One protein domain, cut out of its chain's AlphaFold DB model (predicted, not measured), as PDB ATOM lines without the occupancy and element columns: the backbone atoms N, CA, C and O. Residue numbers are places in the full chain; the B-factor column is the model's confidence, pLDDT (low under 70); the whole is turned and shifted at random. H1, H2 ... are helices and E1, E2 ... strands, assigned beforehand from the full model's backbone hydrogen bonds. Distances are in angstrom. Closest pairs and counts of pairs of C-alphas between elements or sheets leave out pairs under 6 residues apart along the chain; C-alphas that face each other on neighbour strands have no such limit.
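AT A GLANCE: This is residues 454 to 574 and 597 to 621 of the 1093 residues of the protein "Flavin mononucleotide kinase 1" of Phialemoniopsis curvata (UniProt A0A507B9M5). The core is a small closed barrel of six antiparallel strands, E1 to E6, and one long helix, H3, lies across its outside over E3 and E4. A short helix, H1, sits at one end of the barrel near Val 520 of E4 and Val 544 of E5, while the short H2 lies off the barrel in the link from E4 to E5. The printed part has 146 residues, with three named helices and six named strands in the order E1 E2 H1 E3 E4 H2 E5 E6 H3, and its class is mixed, helices and strands. It is compact, with a radius of gyration of the C-alphas of 14.7 A and spans of 43 by 34 by 33 A.

HOW THE PARTS SIT: Round the ring run E1, residues 454 to 460, E2, 474 to 478, E5, 543 to 548, E4, 513 to 521, E3, 491 to 500, and E6, 561 to 572, and back to E1. E1 pairs with E6 over residues 454 to 458, with N 455 and O 564 2.9 A apart, and with E2 over 458 to 460, where N 458 and O 478 are 2.8 A apart. Between the neighbours E2 and E5, N 475 and O 546 are within hydrogen-bond range at 2.8 A, and between the neighbours E5 and E4, N 547 and O 517 are within hydrogen-bond range at 2.8 A. In the hairpin E3 and E4, N 493 and O 518 are within hydrogen-bond range at 2.8 A, and between the neighbours E3 and E6, N 496 and O 565 are within hydrogen-bond range at 2.9 A. E3 bends by 70 degrees at residue 495, E4 by 51 degrees at 516 and E6 by 83 degrees at 568. H3, residues 597 to 614, is on the barrel, outside it, at a height of 8.0 A over the sheet. It lies over E3 and, only just, over E4, with 3 of its C-alphas falling on E4; on the local plane it runs across the strands, at 65 degrees to E3. The closest C-alphas of H3 and E3 are those of Ala 610 and Phe 494, 5.6 A apart. H1, residues 482 to 488, is also on the barrel and outside it; its closest C-alpha pair with E4 is Leu 488 and Val 520, 5.8 A apart. H2, residues 529 to 533, is not on the barrel. Every O i to N i+4 pair is within hydrogen-bond range in H1 and H2, and 13 of 14 are in H3.

IN THESE COORDINATES: E1 begins at C-alpha 454, (-21.119, 44.228, -13.065). E6 is 26.1 A long, E3 24.9 A and E4 23.9 A; H3 is 25.7 A long and ends at C-alpha 614, (-6.970, 38.969, -17.326).

THE WHOLE: The two C-alphas farthest apart, those of Ser 534 and Gly 617, are 45.8 A apart. Residues 575 to 596 are not printed, and C-alphas 574 and 597 are 14.4 A apart across this cut. The links E1 to E2, E3 to E4 and E5 to E6 are long. The mean pLDDT of the printed part is 73.6; 46 residues are under 70, among them 461 to 473 and 522 to 541.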
ATOM      1  N   LYS A 454     -20.316  45.455 -12.946       89.75
ATOM      2  CA  LYS A 454     -21.119  44.228 -13.065       89.75
ATOM      3  C   LYS A 454     -22.546  44.502 -13.538       89.75
ATOM      4  O   LYS A 454     -23.266  45.274 -12.911       89.75
ATOM      5  N   PHE A 455     -22.981  43.791 -14.574       88.56
ATOM      6  CA  PHE A 455     -24.364  43.793 -15.055       88.56
ATOM      7  C   PHE A 455     -24.795  42.406 -15.567       88.56
ATOM      8  O   PHE A 455     -24.056  41.425 -15.471       88.56
ATOM      9  N   GLN A 456     -26.028  42.308 -16.062       89.94
ATOM     10  CA  GLN A 456     -26.573  41.104 -16.692       89.94
ATOM     11  C   GLN A 456     -27.511  41.485 -17.843       89.94
ATOM     12  O   GLN A 456     -28.066  42.584 -17.843       89.94
ATOM     13  N   GLY A 457     -27.738  40.560 -18.770       86.94
ATOM     14  CA  GLY A 457     -28.756  40.689 -19.813       86.94
ATOM     15  C   GLY A 457     -29.135  39.341 -20.425       86.94
ATOM     16  O   GLY A 457     -28.608  38.300 -20.033       86.94
ATOM     17  N   LYS A 458     -30.080  39.346 -21.368       89.06
ATOM     18  CA  LYS A 458     -30.515  38.172 -22.136       89.06
ATOM     19  C   LYS A 458     -29.823  38.166 -23.497       89.06
ATOM     20  O   LYS A 458     -29.831  39.184 -24.184       89.06
ATOM     21  N   VAL A 459     -29.280  37.023 -23.906       86.69
ATOM     22  CA  VAL A 459     -28.715  36.853 -25.247       86.69
ATOM     23  C   VAL A 459     -29.843  36.729 -26.272       86.69
ATOM     24  O   VAL A 459     -30.751  35.906 -26.115       86.69
ATOM     25  N   VAL A 460     -29.782  37.535 -27.330       79.75
ATOM     26  CA  VAL A 460     -30.744  37.540 -28.442       79.75
ATOM     27  C   VAL A 460     -30.047  37.275 -29.777       79.75
ATOM     28  O   VAL A 460     -28.841  37.478 -29.918       79.75
ATOM     29  N   ALA A 461     -30.807  36.812 -30.768       69.88
ATOM     30  CA  ALA A 461     -30.289  36.592 -32.112       69.88
ATOM     31  C   ALA A 461     -29.912  37.921 -32.796       69.88
ATOM     32  O   ALA A 461     -30.637  38.914 -32.710       69.88
ATOM     33  N   GLY A 462     -28.784  37.930 -33.513       61.03
ATOM     34  CA  GLY A 462     -28.447  39.001 -34.453       61.03
ATOM     35  C   GLY A 462     -29.356  38.978 -35.690       61.03
ATOM     36  O   GLY A 462     -29.957  37.956 -36.006       61.03
ATOM     37  N   THR A 463     -29.457  40.102 -36.408       48.72
ATOM     38  CA  THR A 463     -30.385  40.258 -37.553       48.72
ATOM     39  C   THR A 463     -29.685  40.308 -38.923       48.72
ATOM     40  O   THR A 463     -30.178  40.950 -39.851       48.72
ATOM     41  N   GLY A 464     -28.518  39.682 -39.053       49.84
ATOM     42  CA  GLY A 464     -27.684  39.707 -40.260       49.84
ATOM     43  C   GLY A 464     -26.865  38.427 -40.411       49.84
ATOM     44  O   GLY A 464     -27.094  37.475 -39.664       49.84
ATOM     45  N   ARG A 465     -25.908  38.430 -41.352       47.00
ATOM     46  CA  ARG A 465     -24.893  37.368 -41.463       47.00
ATOM     47  C   ARG A 465     -24.270  37.130 -40.092       47.00
ATOM     48  O   ARG A 465     -23.897  38.083 -39.406       47.00
ATOM     49  N   GLY A 466     -24.234  35.877 -39.659       48.31
ATOM     50  CA  GLY A 466     -23.813  35.564 -38.299       48.31
ATOM     51  C   GLY A 466     -22.324  35.850 -38.120       48.31
ATOM     52  O   GLY A 466     -21.540  35.571 -39.018       48.31
ATOM     53  N   GLY A 467     -21.890  36.272 -36.928       52.28
ATOM     54  CA  GLY A 467     -20.455  36.305 -36.596       52.28
ATOM     55  C   GLY A 467     -19.759  34.940 -36.787       52.28
ATOM     56  O   GLY A 467     -18.562  34.865 -37.031       52.28
ATOM     57  N   ARG A 468     -20.551  33.857 -36.796       50.41
ATOM     58  CA  ARG A 468     -20.184  32.483 -37.174       50.41
ATOM     59  C   ARG A 468     -19.754  32.310 -38.645       50.41
ATOM     60  O   ARG A 468     -18.976  31.409 -38.917       50.41
ATOM     61  N   GLU A 469     -20.220  33.152 -39.573       48.28
ATOM     62  CA  GLU A 469     -19.695  33.247 -40.952       48.28
ATOM     63  C   GLU A 469     -18.363  34.018 -41.005       48.28
ATOM     64  O   GLU A 469     -17.592  33.848 -41.940       48.28
ATOM     65  N   MET A 470     -18.095  34.860 -39.999       53.44
ATOM     66  CA  MET A 470     -16.952  35.780 -39.923       53.44
ATOM     67  C   MET A 470     -15.835  35.277 -38.986       53.44
ATOM     68  O   MET A 470     -14.939  36.040 -38.641       53.44
ATOM     69  N   GLY A 471     -15.921  34.037 -38.484       55.50
ATOM     70  CA  GLY A 471     -14.984  33.471 -37.497       55.50
ATOM     71  C   GLY A 471     -15.042  34.085 -36.085       55.50
ATOM     72  O   GLY A 471     -14.261  33.705 -35.216       55.50
ATOM     73  N   ILE A 472     -15.960  35.022 -35.821       65.12
ATOM     74  CA  ILE A 472     -16.017  35.811 -34.581       65.12
ATOM     75  C   ILE A 472     -17.436  35.740 -33.980       65.12
ATOM     76  O   ILE A 472     -18.305  36.546 -34.318       65.12
ATOM     77  N   PRO A 473     -17.722  34.768 -33.091       68.56
ATOM     78  CA  PRO A 473     -19.047  34.607 -32.497       68.56
ATOM     79  C   PRO A 473     -19.353  35.714 -31.471       68.56
ATOM     80  O   PRO A 473     -18.792  35.749 -30.378       68.56
ATOM     81  N   THR A 474     -20.289  36.606 -31.809       76.06
ATOM     82  CA  THR A 474     -20.773  37.680 -30.925       76.06
ATOM     83  C   THR A 474     -22.212  37.451 -30.466       76.06
ATOM     84  O   THR A 474     -23.113  37.283 -31.291       76.06
ATOM     85  N   ALA A 475     -22.447  37.533 -29.159       82.25
ATOM     86  CA  ALA A 475     -23.766  37.541 -28.540       82.25
ATOM     87  C   ALA A 475     -24.301  38.980 -28.415       82.25
ATOM     88  O   ALA A 475     -23.657  39.825 -27.792       82.25
ATOM     89  N   ASN A 476     -25.491  39.262 -28.953       84.50
ATOM     90  CA  ASN A 476     -26.208  40.512 -28.674       84.50
ATOM     91  C   ASN A 476     -26.905  40.400 -27.312       84.50
ATOM     92  O   ASN A 476     -27.562  39.393 -27.051       84.50
ATOM     93  N   VAL A 477     -26.797  41.423 -26.462       84.38
ATOM     94  CA  VAL A 477     -27.280  41.387 -25.073       84.38
ATOM     95  C   VAL A 477     -28.366  42.444 -24.848       84.38
ATOM     96  O   VAL A 477     -28.098  43.643 -24.830       84.38
ATOM     97  N   GLU A 478     -29.607  41.999 -24.645       79.88
ATOM     98  CA  GLU A 478     -30.757  42.851 -24.314       79.88
ATOM     99  C   GLU A 478     -31.072  42.862 -22.809       79.88
ATOM    100  O   GLU A 478     -30.642  41.999 -22.045       79.88
ATOM    101  N   GLY A 479     -31.861  43.846 -22.366       77.00
ATOM    102  CA  GLY A 479     -32.267  43.977 -20.962       77.00
ATOM    103  C   GLY A 479     -31.168  44.491 -20.024       77.00
ATOM    104  O   GLY A 479     -31.345  44.441 -18.809       77.00
ATOM    105  N   VAL A 480     -30.057  44.988 -20.577       78.12
ATOM    106  CA  VAL A 480     -29.036  45.739 -19.835       78.12
ATOM    107  C   VAL A 480     -29.637  47.079 -19.366       78.12
ATOM    108  O   VAL A 480     -30.350  47.708 -20.149       78.12
ATOM    109  N   PRO A 481     -29.382  47.531 -18.121       73.81
ATOM    110  CA  PRO A 481     -29.872  48.820 -17.626       73.81
ATOM    111  C   PRO A 481     -29.393  50.032 -18.448       73.81
ATOM    112  O   PRO A 481     -28.227  50.097 -18.845       73.81
ATOM    113  N   ASP A 482     -30.285  51.009 -18.672       63.28
ATOM    114  CA  ASP A 482     -30.026  52.206 -19.498       63.28
ATOM    115  C   ASP A 482     -28.808  53.026 -19.008       63.28
ATOM    116  O   ASP A 482     -28.104  53.629 -19.816       63.28
ATOM    117  N   ASP A 483     -28.539  53.051 -17.698       60.78
ATOM    118  CA  ASP A 483     -27.402  53.747 -17.074       60.78
ATOM    119  C   ASP A 483     -26.057  53.066 -17.377       60.78
ATOM    120  O   ASP A 483     -25.068  53.744 -17.660       60.78
ATOM    121  N   ILE A 484     -26.025  51.729 -17.397       73.75
ATOM    122  CA  ILE A 484     -24.846  50.943 -17.775       73.75
ATOM    123  C   ILE A 484     -24.542  51.136 -19.262       73.75
ATOM    124  O   ILE A 484     -23.386  51.343 -19.627       73.75
ATOM    125  N   VAL A 485     -25.574  51.132 -20.114       73.31
ATOM    126  CA  VAL A 485     -25.421  51.410 -21.551       73.31
ATOM    127  C   VAL A 485     -24.897  52.833 -21.774       73.31
ATOM    128  O   VAL A 485     -23.956  53.019 -22.540       73.31
ATOM    129  N   LEU A 486     -25.431  53.828 -21.055       68.06
ATOM    130  CA  LEU A 486     -24.965  55.217 -21.127       68.06
ATOM    131  C   LEU A 486     -23.501  55.372 -20.677       68.06
ATOM    132  O   LEU A 486     -22.725  56.051 -21.345       68.06
ATOM    133  N   ARG A 487     -23.112  54.721 -19.573       75.00
ATOM    134  CA  ARG A 487     -21.754  54.759 -18.995       75.00
ATOM    135  C   ARG A 487     -20.696  54.057 -19.851       75.00
ATOM    136  O   ARG A 487     -19.518  54.386 -19.736       75.00
ATOM    137  N   LEU A 488     -21.098  53.091 -20.677       80.06
ATOM    138  CA  LEU A 488     -20.209  52.334 -21.568       80.06
ATOM    139  C   LEU A 488     -20.303  52.777 -23.047       80.06
ATOM    140  O   LEU A 488     -19.605  52.234 -23.898       80.06
ATOM    141  N   SER A 489     -21.148  53.762 -23.366       79.06
ATOM    142  CA  SER A 489     -21.417  54.224 -24.735       79.06
ATOM    143  C   SER A 489     -20.146  54.624 -25.506       79.06
ATOM    144  O   SER A 489     -19.338  55.437 -25.051       79.06
ATOM    145  N   GLY A 490     -19.976  54.068 -26.710       73.69
ATOM    146  CA  GLY A 490     -18.865  54.378 -27.615       73.69
ATOM    147  C   GLY A 490     -17.534  53.710 -27.248       73.69
ATOM    148  O   GLY A 490     -16.469  54.213 -27.628       73.69
ATOM    149  N   GLY A 491     -17.558  52.602 -26.503       82.81
ATOM    150  CA  GLY A 491     -16.357  51.903 -26.046       82.81
ATOM    151  C   GLY A 491     -16.316  50.412 -26.377       82.81
ATOM    152  O   GLY A 491     -17.344  49.749 -26.534       82.81
ATOM    153  N   VAL A 492     -15.090  49.893 -26.453       87.12
ATOM    154  CA  VAL A 492     -14.787  48.458 -26.441       87.12
ATOM    155  C   VAL A 492     -14.003  48.166 -25.162       87.12
ATOM    156  O   VAL A 492     -13.099  48.917 -24.785       87.12
ATOM    157  N   TYR A 493     -14.392  47.104 -24.471       92.12
ATOM    158  CA  TYR A 493     -14.005  46.772 -23.106       92.12
ATOM    159  C   TYR A 493     -13.652  45.291 -22.992       92.12
ATOM    160  O   TYR A 493     -14.043  44.493 -23.841       92.12
ATOM    161  N   PHE A 494     -12.973  44.917 -21.913       93.19
ATOM    162  CA  PHE A 494     -12.651  43.527 -21.598       93.19
ATOM    163  C   PHE A 494     -13.092  43.161 -20.178       93.19
ATOM    164  O   PHE A 494     -13.276  44.033 -19.322       93.19
ATOM    165  N   GLY A 495     -13.281  41.870 -19.920       93.38
ATOM    166  CA  GLY A 495     -13.618  41.354 -18.600       93.38
ATOM    167  C   GLY A 495     -14.076  39.903 -18.625       93.38
ATOM    168  O   GLY A 495     -13.675  39.140 -19.494       93.38
ATOM    169  N   TRP A 496     -14.930  39.537 -17.673       93.69
ATOM    170  CA  TRP A 496     -15.402  38.168 -17.472       93.69
ATOM    171  C   TRP A 496     -16.901  38.036 -17.761       93.69
ATOM    172  O   TRP A 496     -17.686  38.919 -17.398       93.69
ATOM    173  N   ALA A 497     -17.319  36.913 -18.344       92.44
ATOM    174  CA  ALA A 497     -18.723  36.579 -18.571       92.44
ATOM    175  C   ALA A 497     -19.083  35.170 -18.057       92.44
ATOM    176  O   ALA A 497     -18.295  34.243 -18.184       92.44
ATOM    177  N   GLU A 498     -20.286  35.015 -17.493       91.50
ATOM    178  CA  GLU A 498     -20.828  33.745 -16.972       91.50
ATOM    179  C   GLU A 498     -22.172  33.466 -17.669       91.50
ATOM    180  O   GLU A 498     -23.106  34.278 -17.563       91.50
ATOM    181  N   VAL A 499     -22.281  32.343 -18.392       88.19
ATOM    182  CA  VAL A 499     -23.528  31.929 -19.062       88.19
ATOM    183  C   VAL A 499     -24.427  31.207 -18.061       88.19
ATOM    184  O   VAL A 499     -24.060  30.179 -17.497       88.19
ATOM    185  N   LEU A 500     -25.629  31.736 -17.828       85.00
ATOM    186  CA  LEU A 500     -26.555  31.167 -16.850       85.00
ATOM    187  C   LEU A 500     -27.368  30.008 -17.440       85.00
ATOM    188  O   LEU A 500     -27.820  30.120 -18.584       85.00
ATOM    189  N   PRO A 501     -27.654  28.956 -16.645       77.00
ATOM    190  CA  PRO A 501     -28.494  27.842 -17.067       77.00
ATOM    191  C   PRO A 501     -29.818  28.288 -17.706       77.00
ATOM    192  O   PRO A 501     -30.585  29.065 -17.131       77.00
ATOM    193  N   HIS A 502     -30.089  27.752 -18.894       78.19
ATOM    194  CA  HIS A 502     -31.331  27.918 -19.644       78.19
ATOM    195  C   HIS A 502     -31.875  26.535 -20.022       78.19
ATOM    196  O   HIS A 502     -31.106  25.579 -20.104       78.19
ATOM    197  N   LYS A 503     -33.187  26.410 -20.268       71.19
ATOM    198  CA  LYS A 503     -33.825  25.117 -20.598       71.19
ATOM    199  C   LYS A 503     -33.320  24.488 -21.904       71.19
ATOM    200  O   LYS A 503     -33.488  23.294 -22.105       71.19
ATOM    201  N   GLU A 504     -32.735  25.310 -22.768       66.69
ATOM    202  CA  GLU A 504     -32.259  24.973 -24.115       66.69
ATOM    203  C   GLU A 504     -30.725  25.110 -24.216       66.69
ATOM    204  O   GLU A 504     -30.185  25.272 -25.305       66.69
ATOM    205  N   LEU A 505     -30.016  25.144 -23.078       70.44
ATOM    206  CA  LEU A 505     -28.564  25.332 -23.059       70.44
ATOM    207  C   LEU A 505     -27.843  24.007 -23.336       70.44
ATOM    208  O   LEU A 505     -28.005  23.045 -22.588       70.44
ATOM    209  N   ASP A 506     -27.029  23.991 -24.389       71.31
ATOM    210  CA  ASP A 506     -26.162  22.871 -24.767       71.31
ATOM    211  C   ASP A 506     -25.169  22.528 -23.638       71.31
ATOM    212  O   ASP A 506     -24.567  23.422 -23.039       71.31
ATOM    213  N   GLU A 507     -24.974  21.236 -23.350       72.50
ATOM    214  CA  GLU A 507     -24.084  20.767 -22.275       72.50
ATOM    215  C   GLU A 507     -22.615  21.163 -22.491       72.50
ATOM    216  O   GLU A 507     -21.852  21.245 -21.530       72.50
ATOM    217  N   ARG A 508     -22.231  21.478 -23.736       70.31
ATOM    218  CA  ARG A 508     -20.894  21.969 -24.106       70.31
ATOM    219  C   ARG A 508     -20.636  23.420 -23.687       70.31
ATOM    220  O   ARG A 508     -19.515  23.901 -23.830       70.31
ATOM    221  N   VAL A 509     -21.642  24.142 -23.184       73.88
ATOM    222  CA  VAL A 509     -21.457  25.499 -22.656       73.88
ATOM    223  C   VAL A 509     -20.978  25.433 -21.205       73.88
ATOM    224  O   VAL A 509     -21.768  25.172 -20.293       73.88
ATOM    225  N   SER A 510     -19.681  25.693 -20.991       72.12
ATOM    226  CA  SER A 510     -19.118  25.854 -19.643       72.12
ATOM    227  C   SER A 510     -19.884  26.926 -18.854       72.12
ATOM    228  O   SER A 510     -20.374  27.921 -19.395       72.12
ATOM    229  N   ARG A 511     -20.002  26.676 -17.547       72.88
ATOM    230  CA  ARG A 511     -20.717  27.510 -16.568       72.88
ATOM    231  C   ARG A 511     -19.767  28.396 -15.759       72.88
ATOM    232  O   ARG A 511     -20.210  29.082 -14.839       72.88
ATOM    233  N   ASP A 512     -18.479  28.342 -16.080       80.88
ATOM    234  CA  ASP A 512     -17.424  29.095 -15.420       80.88
ATOM    235  C   ASP A 512     -17.377  30.543 -15.931       80.88
ATOM    236  O   ASP A 512     -18.146  30.959 -16.804       80.88
ATOM    237  N   TRP A 513     -16.481  31.340 -15.352       86.69
ATOM    238  CA  TRP A 513     -16.220  32.693 -15.832       86.69
ATOM    239  C   TRP A 513     -15.214  32.642 -16.975       86.69
ATOM    240  O   TRP A 513     -14.079  32.224 -16.780       86.69
ATOM    241  N   ILE A 514     -15.646  33.104 -18.144       87.62
ATOM    242  CA  ILE A 514     -14.897  33.061 -19.401       87.62
ATOM    243  C   ILE A 514     -14.461  34.480 -19.774       87.62
ATOM    244  O   ILE A 514     -15.234  35.434 -19.624       87.62
ATOM    245  N   GLU A 515     -13.229  34.625 -20.257       91.50
ATOM    246  CA  GLU A 515     -12.667  35.870 -20.775       91.50
ATOM    247  C   GLU A 515     -13.555  36.420 -21.913       91.50
ATOM    248  O   GLU A 515     -13.983  35.688 -22.809       91.50
ATOM    249  N   ALA A 516     -13.882  37.715 -21.889       90.56
ATOM    250  CA  ALA A 516     -14.851  38.306 -22.809       90.56
ATOM    251  C   ALA A 516     -14.500  39.739 -23.235       90.56
ATOM    252  O   ALA A 516     -14.173  40.597 -22.410       90.56
ATOM    253  N   VAL A 517     -14.669  40.018 -24.531       89.38
ATOM    254  CA  VAL A 517     -14.621  41.366 -25.115       89.38
ATOM    255  C   VAL A 517     -16.050  41.889 -25.252       89.38
ATOM    256  O   VAL A 517     -16.914  41.221 -25.822       89.38
ATOM    257  N   VAL A 518     -16.314  43.083 -24.728       89.81
ATOM    258  CA  VAL A 518     -17.649  43.693 -24.645       89.81
ATOM    259  C   VAL A 518     -17.640  45.035 -25.366       89.81
ATOM    260  O   VAL A 518     -16.866  45.926 -25.025       89.81
ATOM    261  N   ALA A 519     -18.520  45.206 -26.346       85.62
ATOM    262  CA  ALA A 519     -18.649  46.430 -27.128       85.62
ATOM    263  C   ALA A 519     -20.022  47.070 -26.873       85.62
ATOM    264  O   ALA A 519     -21.048  46.388 -26.907       85.62
ATOM    265  N   VAL A 520     -20.051  48.380 -26.606       83.00
ATOM    266  CA  VAL A 520     -21.288  49.126 -26.320       83.00
ATOM    267  C   VAL A 520     -21.344  50.394 -27.165       83.00
ATOM    268  O   VAL A 520     -20.531  51.302 -27.001       83.00
ATOM    269  N   GLY A 521     -22.299  50.458 -28.091       72.25
ATOM    270  CA  GLY A 521     -22.455  51.593 -29.003       72.25
ATOM    271  C   GLY A 521     -23.388  51.296 -30.183       72.25
ATOM    272  O   GLY A 521     -24.042  50.250 -30.197       72.25
ATOM    273  N   PRO A 522     -23.457  52.172 -31.198       58.84
ATOM    274  CA  PRO A 522     -24.381  52.031 -32.325       58.84
ATOM    275  C   PRO A 522     -23.927  50.924 -33.301       58.84
ATOM    276  O   PRO A 522     -23.312  51.200 -34.324       58.84
ATOM    277  N   SER A 523     -24.214  49.666 -32.938       52.97
ATOM    278  CA  SER A 523     -23.955  48.397 -33.656       52.97
ATOM    279  C   SER A 523     -22.781  48.396 -34.670       52.97
ATOM    280  O   SER A 523     -23.003  48.210 -35.868       52.97
ATOM    281  N   PRO A 524     -21.516  48.574 -34.231       47.50
ATOM    282  CA  PRO A 524     -20.427  48.958 -35.129       47.50
ATOM    283  C   PRO A 524     -19.394  47.834 -35.336       47.50
ATOM    284  O   PRO A 524     -18.203  48.055 -35.129       47.50
ATOM    285  N   VAL A 525     -19.836  46.616 -35.689       44.47
ATOM    286  CA  VAL A 525     -18.909  45.476 -35.919       44.47
ATOM    287  C   VAL A 525     -19.269  44.573 -37.115       44.47
ATOM    288  O   VAL A 525     -18.361  44.128 -37.804       44.47
ATOM    289  N   TYR A 526     -20.556  44.308 -37.410       44.34
ATOM    290  CA  TYR A 526     -20.952  43.254 -38.377       44.34
ATOM    291  C   TYR A 526     -22.077  43.618 -39.369       44.34
ATOM    292  O   TYR A 526     -22.946  42.795 -39.657       44.34
ATOM    293  N   TYR A 527     -22.067  44.831 -39.936       40.44
ATOM    294  CA  TYR A 527     -22.930  45.170 -41.081       40.44
ATOM    295  C   TYR A 527     -22.210  46.067 -42.104       40.44
ATOM    296  O   TYR A 527     -21.667  47.096 -41.699       40.44
ATOM    297  N   PRO A 528     -22.274  45.765 -43.418       37.72
ATOM    298  CA  PRO A 528     -21.958  46.752 -44.448       37.72
ATOM    299  C   PRO A 528     -22.988  47.892 -44.400       37.72
ATOM    300  O   PRO A 528     -24.156  47.682 -44.047       37.72
ATOM    301  N   ALA A 529     -22.574  49.108 -44.765       39.25
ATOM    302  CA  ALA A 529     -23.343  50.335 -44.516       39.25
ATOM    303  C   ALA A 529     -24.789  50.296 -45.065       39.25
ATOM    304  O   ALA A 529     -25.715  50.785 -44.414       39.25
ATOM    305  N   ALA A 530     -25.007  49.644 -46.214       35.47
ATOM    306  CA  ALA A 530     -26.327  49.476 -46.828       35.47
ATOM    307  C   ALA A 530     -27.328  48.683 -45.952       35.47
ATOM    308  O   ALA A 530     -28.525  48.986 -45.928       35.47
ATOM    309  N   ALA A 531     -26.850  47.691 -45.192       36.22
ATOM    310  CA  ALA A 531     -27.688  46.868 -44.317       36.22
ATOM    311  C   ALA A 531     -27.997  47.553 -42.973       36.22
ATOM    312  O   ALA A 531     -29.043  47.295 -42.376       36.22
ATOM    313  N   ALA A 532     -27.123  48.455 -42.515       41.53
ATOM    314  CA  ALA A 532     -27.380  49.293 -41.345       41.53
ATOM    315  C   ALA A 532     -28.413  50.395 -41.652       41.53
ATOM    316  O   ALA A 532     -29.329  50.621 -40.860       41.53
ATOM    317  N   ALA A 533     -28.323  51.038 -42.823       41.69
ATOM    318  CA  ALA A 533     -29.204  52.143 -43.220       41.69
ATOM    319  C   ALA A 533     -30.694  51.752 -43.307       41.69
ATOM    320  O   ALA A 533     -31.562  52.505 -42.866       41.69
ATOM    321  N   SER A 534     -31.003  50.553 -43.810       39.44
ATOM    322  CA  SER A 534     -32.384  50.042 -43.926       39.44
ATOM    323  C   SER A 534     -33.022  49.630 -42.590       39.44
ATOM    324  O   SER A 534     -34.228  49.398 -42.531       39.44
ATOM    325  N   LYS A 535     -32.237  49.569 -41.506       45.56
ATOM    326  CA  LYS A 535     -32.695  49.307 -40.128       45.56
ATOM    327  C   LYS A 535     -32.394  50.467 -39.171       45.56
ATOM    328  O   LYS A 535     -32.562  50.327 -37.958       45.56
ATOM    329  N   ALA A 536     -31.956  51.611 -39.698       49.59
ATOM    330  CA  ALA A 536     -31.651  52.799 -38.915       49.59
ATOM    331  C   ALA A 536     -32.938  53.360 -38.291       49.59
ATOM    332  O   ALA A 536     -33.744  54.009 -38.952       49.59
ATOM    333  N   ARG A 537     -33.147  53.091 -36.999       54.66
ATOM    334  CA  ARG A 537     -34.281  53.630 -36.243       54.66
ATOM    335  C   ARG A 537     -34.150  55.150 -36.126       54.66
ATOM    336  O   ARG A 537     -33.080  55.645 -35.786       54.66
ATOM    337  N   VAL A 538     -35.272  55.861 -36.269       54.91
ATOM    338  CA  VAL A 538     -35.389  57.335 -36.126       54.91
ATOM    339  C   VAL A 538     -34.747  57.903 -34.845       54.91
ATOM    340  O   VAL A 538     -34.361  59.068 -34.795       54.91
ATOM    341  N   VAL A 539     -34.621  57.077 -33.805       57.44
ATOM    342  CA  VAL A 539     -33.786  57.340 -32.631       57.44
ATOM    343  C   VAL A 539     -32.775  56.205 -32.524       57.44
ATOM    344  O   VAL A 539     -33.165  55.057 -32.281       57.44
ATOM    345  N   SER A 540     -31.493  56.529 -32.690       59.31
ATOM    346  CA  SER A 540     -30.397  55.586 -32.488       59.31
ATOM    347  C   SER A 540     -30.359  55.093 -31.039       59.31
ATOM    348  O   SER A 540     -30.705  55.804 -30.091       59.31
ATOM    349  N   ARG A 541     -29.968  53.830 -30.871       62.06
ATOM    350  CA  ARG A 541     -29.752  53.195 -29.573       62.06
ATOM    351  C   ARG A 541     -28.490  52.367 -29.639       62.06
ATOM    352  O   ARG A 541     -28.252  51.687 -30.638       62.06
ATOM    353  N   ASP A 542     -27.735  52.412 -28.557       71.50
ATOM    354  CA  ASP A 542     -26.557  51.582 -28.407       71.50
ATOM    355  C   ASP A 542     -26.973  50.133 -28.146       71.50
ATOM    356  O   ASP A 542     -27.924  49.852 -27.412       71.50
ATOM    357  N   VAL A 543     -26.259  49.217 -28.789       75.25
ATOM    358  CA  VAL A 543     -26.388  47.774 -28.625       75.25
ATOM    359  C   VAL A 543     -25.194  47.311 -27.803       75.25
ATOM    360  O   VAL A 543     -24.061  47.706 -28.079       75.25
ATOM    361  N   VAL A 544     -25.449  46.469 -26.804       84.88
ATOM    362  CA  VAL A 544     -24.402  45.753 -26.073       84.88
ATOM    363  C   VAL A 544     -24.147  44.437 -26.796       84.88
ATOM    364  O   VAL A 544     -25.073  43.645 -26.984       84.88
ATOM    365  N   THR A 545     -22.905  44.188 -27.197       85.75
ATOM    366  CA  THR A 545     -22.473  42.897 -27.740       85.75
ATOM    367  C   THR A 545     -21.302  42.344 -26.937       85.75
ATOM    368  O   THR A 545     -20.483  43.096 -26.408       85.75
ATOM    369  N   ALA A 546     -21.234  41.020 -26.812       88.38
ATOM    370  CA  ALA A 546     -20.175  40.316 -26.099       88.38
ATOM    371  C   ALA A 546     -19.617  39.175 -26.961       88.38
ATOM    372  O   ALA A 546     -20.371  38.320 -27.429       88.38
ATOM    373  N   ARG A 547     -18.297  39.148 -27.158       86.56
ATOM    374  CA  ARG A 547     -17.545  38.002 -27.684       86.56
ATOM    375  C   ARG A 547     -16.951  37.266 -26.487       86.56
ATOM    376  O   ARG A 547     -16.124  37.840 -25.785       86.56
ATOM    377  N   LEU A 548     -17.364  36.024 -26.259       86.50
ATOM    378  CA  LEU A 548     -16.706  35.140 -25.293       86.50
ATOM    379  C   LEU A 548     -15.493  34.507 -25.989       86.50
ATOM    380  O   LEU A 548     -15.599  34.088 -27.143       86.50
ATOM    381  N   LEU A 549     -14.346  34.464 -25.316       84.00
ATOM    382  CA  LEU A 549     -13.067  34.000 -25.864       84.00
ATOM    383  C   LEU A 549     -12.856  32.497 -25.610       84.00
ATOM    384  O   LEU A 549     -11.808  32.064 -25.148       84.00
ATOM    385  N   HIS A 550     -13.880  31.697 -25.914       80.25
ATOM    386  CA  HIS A 550     -13.884  30.244 -25.747       80.25
ATOM    387  C   HIS A 550     -14.667  29.593 -26.895       80.25
ATOM    388  O   HIS A 550     -15.707  30.118 -27.303       80.25
ATOM    389  N   ASP A 551     -14.186  28.463 -27.421       75.62
ATOM    390  CA  ASP A 551     -14.912  27.707 -28.446       75.62
ATOM    391  C   ASP A 551     -15.827  26.660 -27.805       75.62
ATOM    392  O   ASP A 551     -15.383  25.657 -27.258       75.62
ATOM    393  N   PHE A 552     -17.133  26.877 -27.935       75.00
ATOM    394  CA  PHE A 552     -18.173  25.962 -27.467       75.00
ATOM    395  C   PHE A 552     -18.509  24.854 -28.491       75.00
ATOM    396  O   PHE A 552     -19.639  24.360 -28.526       75.00
ATOM    397  N   GLY A 553     -17.595  24.520 -29.409       65.31
ATOM    398  CA  GLY A 553     -17.822  23.554 -30.491       65.31
ATOM    399  C   GLY A 553     -18.993  23.951 -31.396       65.31
ATOM    400  O   GLY A 553     -19.782  23.107 -31.835       65.31
ATOM    401  N   GLY A 554     -19.190  25.257 -31.587       66.56
ATOM    402  CA  GLY A 554     -20.335  25.804 -32.310       66.56
ATOM    403  C   GLY A 554     -21.706  25.612 -31.638       66.56
ATOM    404  O   GLY A 554     -22.718  25.669 -32.346       66.56
ATOM    405  N   ALA A 555     -21.787  25.401 -30.322       70.69
ATOM    406  CA  ALA A 555     -23.045  25.531 -29.578       70.69
ATOM    407  C   ALA A 555     -23.626  26.960 -29.671       70.69
ATOM    408  O   ALA A 555     -22.934  27.918 -30.031       70.69
ATOM    409  N   THR A 556     -24.909  27.125 -29.347       74.81
ATOM    410  CA  THR A 556     -25.568  28.437 -29.253       74.81
ATOM    411  C   THR A 556     -26.310  28.572 -27.926       74.81
ATOM    412  O   THR A 556     -26.842  27.609 -27.387       74.81
ATOM    413  N   PHE A 557     -26.337  29.792 -27.389       81.06
ATOM    414  CA  PHE A 557     -26.968  30.120 -26.103       81.06
ATOM    415  C   PHE A 557     -27.880  31.354 -26.213       81.06
ATOM    416  O   PHE A 557     -28.035  32.142 -25.280       81.06
ATOM    417  N   VAL A 558     -28.512  31.532 -27.380       81.81
ATOM    418  CA  VAL A 558     -29.613  32.492 -27.554       81.81
ATOM    419  C   VAL A 558     -30.746  32.111 -26.599       81.81
ATOM    420  O   VAL A 558     -31.016  30.936 -26.390       81.81
ATOM    421  N   GLY A 559     -31.384  33.096 -25.969       80.81
ATOM    422  CA  GLY A 559     -32.379  32.852 -24.924       80.81
ATOM    423  C   GLY A 559     -31.798  32.840 -23.507       80.81
ATOM    424  O   GLY A 559     -32.458  33.333 -22.588       80.81
ATOM    425  N   ALA A 560     -30.556  32.375 -23.336       86.50
ATOM    426  CA  ALA A 560     -29.878  32.347 -22.043       86.50
ATOM    427  C   ALA A 560     -29.591  33.757 -21.498       86.50
ATOM    428  O   ALA A 560     -29.631  34.763 -22.213       86.50
ATOM    429  N   LYS A 561     -29.292  33.835 -20.199       89.94
ATOM    430  CA  LYS A 561     -28.828  35.071 -19.557       89.94
ATOM    431  C   LYS A 561     -27.312  35.052 -19.439       89.94
ATOM    432  O   LYS A 561     -26.741  34.031 -19.079       89.94
ATOM    433  N   LEU A 562     -26.689  36.197 -19.676       90.38
ATOM    434  CA  LEU A 562     -25.257  36.412 -19.520       90.38
ATOM    435  C   LEU A 562     -25.049  37.390 -18.359       90.38
ATOM    436  O   LEU A 562     -25.603  38.493 -18.383       90.38
ATOM    437  N   LYS A 563     -24.278  37.005 -17.335       92.38
ATOM    438  CA  LYS A 563     -23.685  37.980 -16.401       92.38
ATOM    439  C   LYS A 563     -22.385  38.478 -17.020       92.38
ATOM    440  O   LYS A 563     -21.646  37.681 -17.587       92.38
ATOM    441  N   ILE A 564     -22.086  39.761 -16.857       93.31
ATOM    442  CA  ILE A 564     -20.840  40.377 -17.320       93.31
ATOM    443  C   ILE A 564     -20.222  41.165 -16.161       93.31
ATOM    444  O   ILE A 564     -20.930  41.875 -15.442       93.31
ATOM    445  N   VAL A 565     -18.907  41.046 -15.988       93.31
ATOM    446  CA  VAL A 565     -18.076  41.892 -15.124       93.31
ATOM    447  C   VAL A 565     -17.002  42.526 -15.999       93.31
ATOM    448  O   VAL A 565     -16.033  41.872 -16.370       93.31
ATOM    449  N   VAL A 566     -17.188  43.794 -16.357       93.38
ATOM    450  CA  VAL A 566     -16.212  44.563 -17.137       93.38
ATOM    451  C   VAL A 566     -15.070  44.998 -16.225       93.38
ATOM    452  O   VAL A 566     -15.313  45.602 -15.179       93.38
ATOM    453  N   MET A 567     -13.845  44.699 -16.646       90.88
ATOM    454  CA  MET A 567     -12.602  44.878 -15.890       90.88
ATOM    455  C   MET A 567     -11.814  46.110 -16.336       90.88
ATOM    456  O   MET A 567     -11.171  46.755 -15.515       90.88
ATOM    457  N   GLY A 568     -11.896  46.470 -17.617       88.06
ATOM    458  CA  GLY A 568     -11.236  47.653 -18.157       88.06
ATOM    459  C   GLY A 568     -11.722  48.011 -19.557       88.06
ATOM    460  O   GLY A 568     -12.506  47.288 -20.177       88.06
ATOM    461  N   ARG A 569     -11.261  49.155 -20.068       90.75
ATOM    462  CA  ARG A 569     -11.509  49.606 -21.443       90.75
ATOM    463  C   ARG A 569     -10.321  49.216 -22.320       90.75
ATOM    464  O   ARG A 569      -9.200  49.560 -21.974       90.75
ATOM    465  N   LEU A 570     -10.583  48.572 -23.457       83.56
ATOM    466  CA  LEU A 570      -9.581  48.347 -24.503       83.56
ATOM    467  C   LEU A 570      -9.370  49.640 -25.301       83.56
ATOM    468  O   LEU A 570      -8.261  50.150 -25.405       83.56
ATOM    469  N   ARG A 571     -10.458  50.202 -25.850       83.94
ATOM    470  CA  ARG A 571     -10.394  51.339 -26.783       83.94
ATOM    471  C   ARG A 571     -11.711  52.110 -26.912       83.94
ATOM    472  O   ARG A 571     -12.750  51.759 -26.342       83.94
ATOM    473  N   GLY A 572     -11.668  53.202 -27.669       76.62
ATOM    474  CA  GLY A 572     -12.864  53.842 -28.219       76.62
ATOM    475  C   GLY A 572     -13.382  53.103 -29.455       76.62
ATOM    476  O   GLY A 572     -12.618  52.465 -30.179       76.62
ATOM    477  N   MET A 573     -14.683  53.207 -29.724       68.31
ATOM    478  CA  MET A 573     -15.249  52.759 -30.995       68.31
ATOM    479  C   MET A 573     -14.881  53.725 -32.125       68.31
ATOM    480  O   MET A 573     -15.207  54.913 -32.069       68.31
ATOM    481  N   LYS A 574     -14.256  53.202 -33.185       60.69
ATOM    482  CA  LYS A 574     -14.049  53.925 -34.446       60.69
ATOM    483  C   LYS A 574     -15.424  54.159 -35.084       60.69
ATOM    484  O   LYS A 574     -16.099  53.207 -35.465       60.69
ATOM    485  N   ALA A 597     -11.119  43.141 -43.085       63.03
ATOM    486  CA  ALA A 597      -9.782  42.798 -42.601       63.03
ATOM    487  C   ALA A 597      -9.362  43.657 -41.389       63.03
ATOM    488  O   ALA A 597      -8.972  43.096 -40.366       63.03
ATOM    489  N   GLU A 598      -9.544  44.987 -41.445       66.56
ATOM    490  CA  GLU A 598      -9.255  45.891 -40.312       66.56
ATOM    491  C   GLU A 598     -10.062  45.512 -39.051       66.56
ATOM    492  O   GLU A 598      -9.547  45.543 -37.932       66.56
ATOM    493  N   VAL A 599     -11.333  45.121 -39.216       65.94
ATOM    494  CA  VAL A 599     -12.209  44.717 -38.103       65.94
ATOM    495  C   VAL A 599     -11.800  43.366 -37.507       65.94
ATOM    496  O   VAL A 599     -11.800  43.236 -36.282       65.94
ATOM    497  N   LEU A 600     -11.438  42.377 -38.331       66.38
ATOM    498  CA  LEU A 600     -10.966  41.069 -37.858       66.38
ATOM    499  C   LEU A 600      -9.638  41.200 -37.099       66.38
ATOM    500  O   LEU A 600      -9.509  40.678 -35.993       66.38
ATOM    501  N   GLU A 601      -8.689  41.956 -37.651       66.25
ATOM    502  CA  GLU A 601      -7.367  42.213 -37.071       66.25
ATOM    503  C   GLU A 601      -7.463  43.011 -35.754       66.25
ATOM    504  O   GLU A 601      -6.828  42.676 -34.753       66.25
ATOM    505  N   ALA A 602      -8.322  44.038 -35.694       72.19
ATOM    506  CA  ALA A 602      -8.621  44.738 -34.444       72.19
ATOM    507  C   ALA A 602      -9.273  43.816 -33.396       72.19
ATOM    508  O   ALA A 602      -8.938  43.903 -32.218       72.19
ATOM    509  N   ALA A 603     -10.170  42.917 -33.812       71.56
ATOM    510  CA  ALA A 603     -10.840  41.974 -32.919       71.56
ATOM    511  C   ALA A 603      -9.947  40.800 -32.463       71.56
ATOM    512  O   ALA A 603     -10.302  40.138 -31.484       71.56
ATOM    513  N   ALA A 604      -8.827  40.531 -33.142       70.44
ATOM    514  CA  ALA A 604      -7.772  39.626 -32.680       70.44
ATOM    515  C   ALA A 604      -6.943  40.288 -31.567       70.44
ATOM    516  O   ALA A 604      -6.957  39.804 -30.436       70.44
ATOM    517  N   ARG A 605      -6.382  41.479 -31.830       75.81
ATOM    518  CA  ARG A 605      -5.638  42.272 -30.829       75.81
ATOM    519  C   ARG A 605      -6.457  42.578 -29.571       75.81
ATOM    520  O   ARG A 605      -5.954  42.451 -28.459       75.81
ATOM    521  N   ASP A 606      -7.739  42.924 -29.725       82.75
ATOM    522  CA  ASP A 606      -8.668  43.111 -28.596       82.75
ATOM    523  C   ASP A 606      -8.785  41.850 -27.711       82.75
ATOM    524  O   ASP A 606      -9.001  41.968 -26.505       82.75
ATOM    525  N   ALA A 607      -8.679  40.651 -28.295       78.38
ATOM    526  CA  ALA A 607      -8.764  39.381 -27.578       78.38
ATOM    527  C   ALA A 607      -7.429  38.997 -26.919       78.38
ATOM    528  O   ALA A 607      -7.430  38.573 -25.766       78.38
ATOM    529  N   GLU A 608      -6.303  39.196 -27.606       76.88
ATOM    530  CA  GLU A 608      -4.948  38.980 -27.077       76.88
ATOM    531  C   GLU A 608      -4.684  39.866 -25.851       76.88
ATOM    532  O   GLU A 608      -4.357  39.363 -24.775       76.88
ATOM    533  N   VAL A 609      -4.935  41.175 -25.973       81.00
ATOM    534  CA  VAL A 609      -4.789  42.146 -24.876       81.00
ATOM    535  C   VAL A 609      -5.757  41.847 -23.727       81.00
ATOM    536  O   VAL A 609      -5.388  42.003 -22.560       81.00
ATOM    537  N   ALA A 610      -6.978  41.380 -24.017       85.69
ATOM    538  CA  ALA A 610      -7.916  40.944 -22.983       85.69
ATOM    539  C   ALA A 610      -7.388  39.721 -22.212       85.69
ATOM    540  O   ALA A 610      -7.348  39.763 -20.985       85.69
ATOM    541  N   VAL A 611      -6.938  38.669 -22.903       83.75
ATOM    542  CA  VAL A 611      -6.362  37.463 -22.279       83.75
ATOM    543  C   VAL A 611      -5.128  37.813 -21.444       83.75
ATOM    544  O   VAL A 611      -5.068  37.454 -20.269       83.75
ATOM    545  N   ALA A 612      -4.183  38.573 -22.003       80.62
ATOM    546  CA  ALA A 612      -2.962  38.983 -21.308       80.62
ATOM    547  C   ALA A 612      -3.244  39.867 -20.079       80.62
ATOM    548  O   ALA A 612      -2.574  39.749 -19.056       80.62
ATOM    549  N   SER A 613      -4.270  40.722 -20.137       85.38
ATOM    550  CA  SER A 613      -4.642  41.579 -19.004       85.38
ATOM    551  C   SER A 613      -5.393  40.832 -17.895       85.38
ATOM    552  O   SER A 613      -5.292  41.240 -16.734       85.38
ATOM    553  N   LEU A 614      -6.131  39.766 -18.236       85.81
ATOM    554  CA  LEU A 614      -6.970  38.969 -17.326       85.81
ATOM    555  C   LEU A 614      -6.272  37.737 -16.733       85.81
ATOM    556  O   LEU A 614      -6.736  37.215 -15.721       85.81
ATOM    557  N   SER A 615      -5.166  37.276 -17.320       81.75
ATOM    558  CA  SER A 615      -4.400  36.113 -16.843       81.75
ATOM    559  C   SER A 615      -3.746  36.318 -15.467       81.75
ATOM    560  O   SER A 615      -3.448  35.343 -14.777       81.75
ATOM    561  N   ARG A 616      -3.553  37.577 -15.049       84.25
ATOM    562  CA  ARG A 616      -2.993  37.978 -13.748       84.25
ATOM    563  C   ARG A 616      -3.955  37.654 -12.599       84.25
ATOM    564  O   ARG A 616      -5.123  38.029 -12.655       84.25
ATOM    565  N   GLY A 617      -3.457  37.066 -11.505       76.38
ATOM    566  CA  GLY A 617      -4.282  36.620 -10.363       76.38
ATOM    567  C   GLY A 617      -5.244  37.685  -9.813       76.38
ATOM    568  O   GLY A 617      -6.453  37.459  -9.755       76.38
ATOM    569  N   ALA A 618      -4.737  38.899  -9.569       81.06
ATOM    570  CA  ALA A 618      -5.520  40.043  -9.086       81.06
ATOM    571  C   ALA A 618      -6.652  40.513 -10.028       81.06
ATOM    572  O   ALA A 618      -7.541  41.257  -9.606       81.06
ATOM    573  N   TRP A 619      -6.613  40.091 -11.295       84.50
ATOM    574  CA  TRP A 619      -7.622  40.349 -12.322       84.50
ATOM    575  C   TRP A 619      -8.566  39.154 -12.535       84.50
ATOM    576  O   TRP A 619      -9.542  39.266 -13.279       84.50
ATOM    577  N   GLY A 620      -8.334  38.032 -11.847       85.44
ATOM    578  CA  GLY A 620      -9.161  36.833 -11.899       85.44
ATOM    579  C   GLY A 620     -10.597  37.053 -11.393       85.44
ATOM    580  O   GLY A 620     -10.868  37.957 -10.588       85.44
ATOM    581  N   PRO A 621     -11.558  36.217 -11.826       83.69
ATOM    582  CA  PRO A 621     -12.978  36.473 -11.605       83.69
ATOM    583  C   PRO A 621     -13.372  36.293 -10.135       83.69
ATOM    584  O   PRO A 621     -14.149  37.089  -9.606       83.69
TER     585      PRO A 621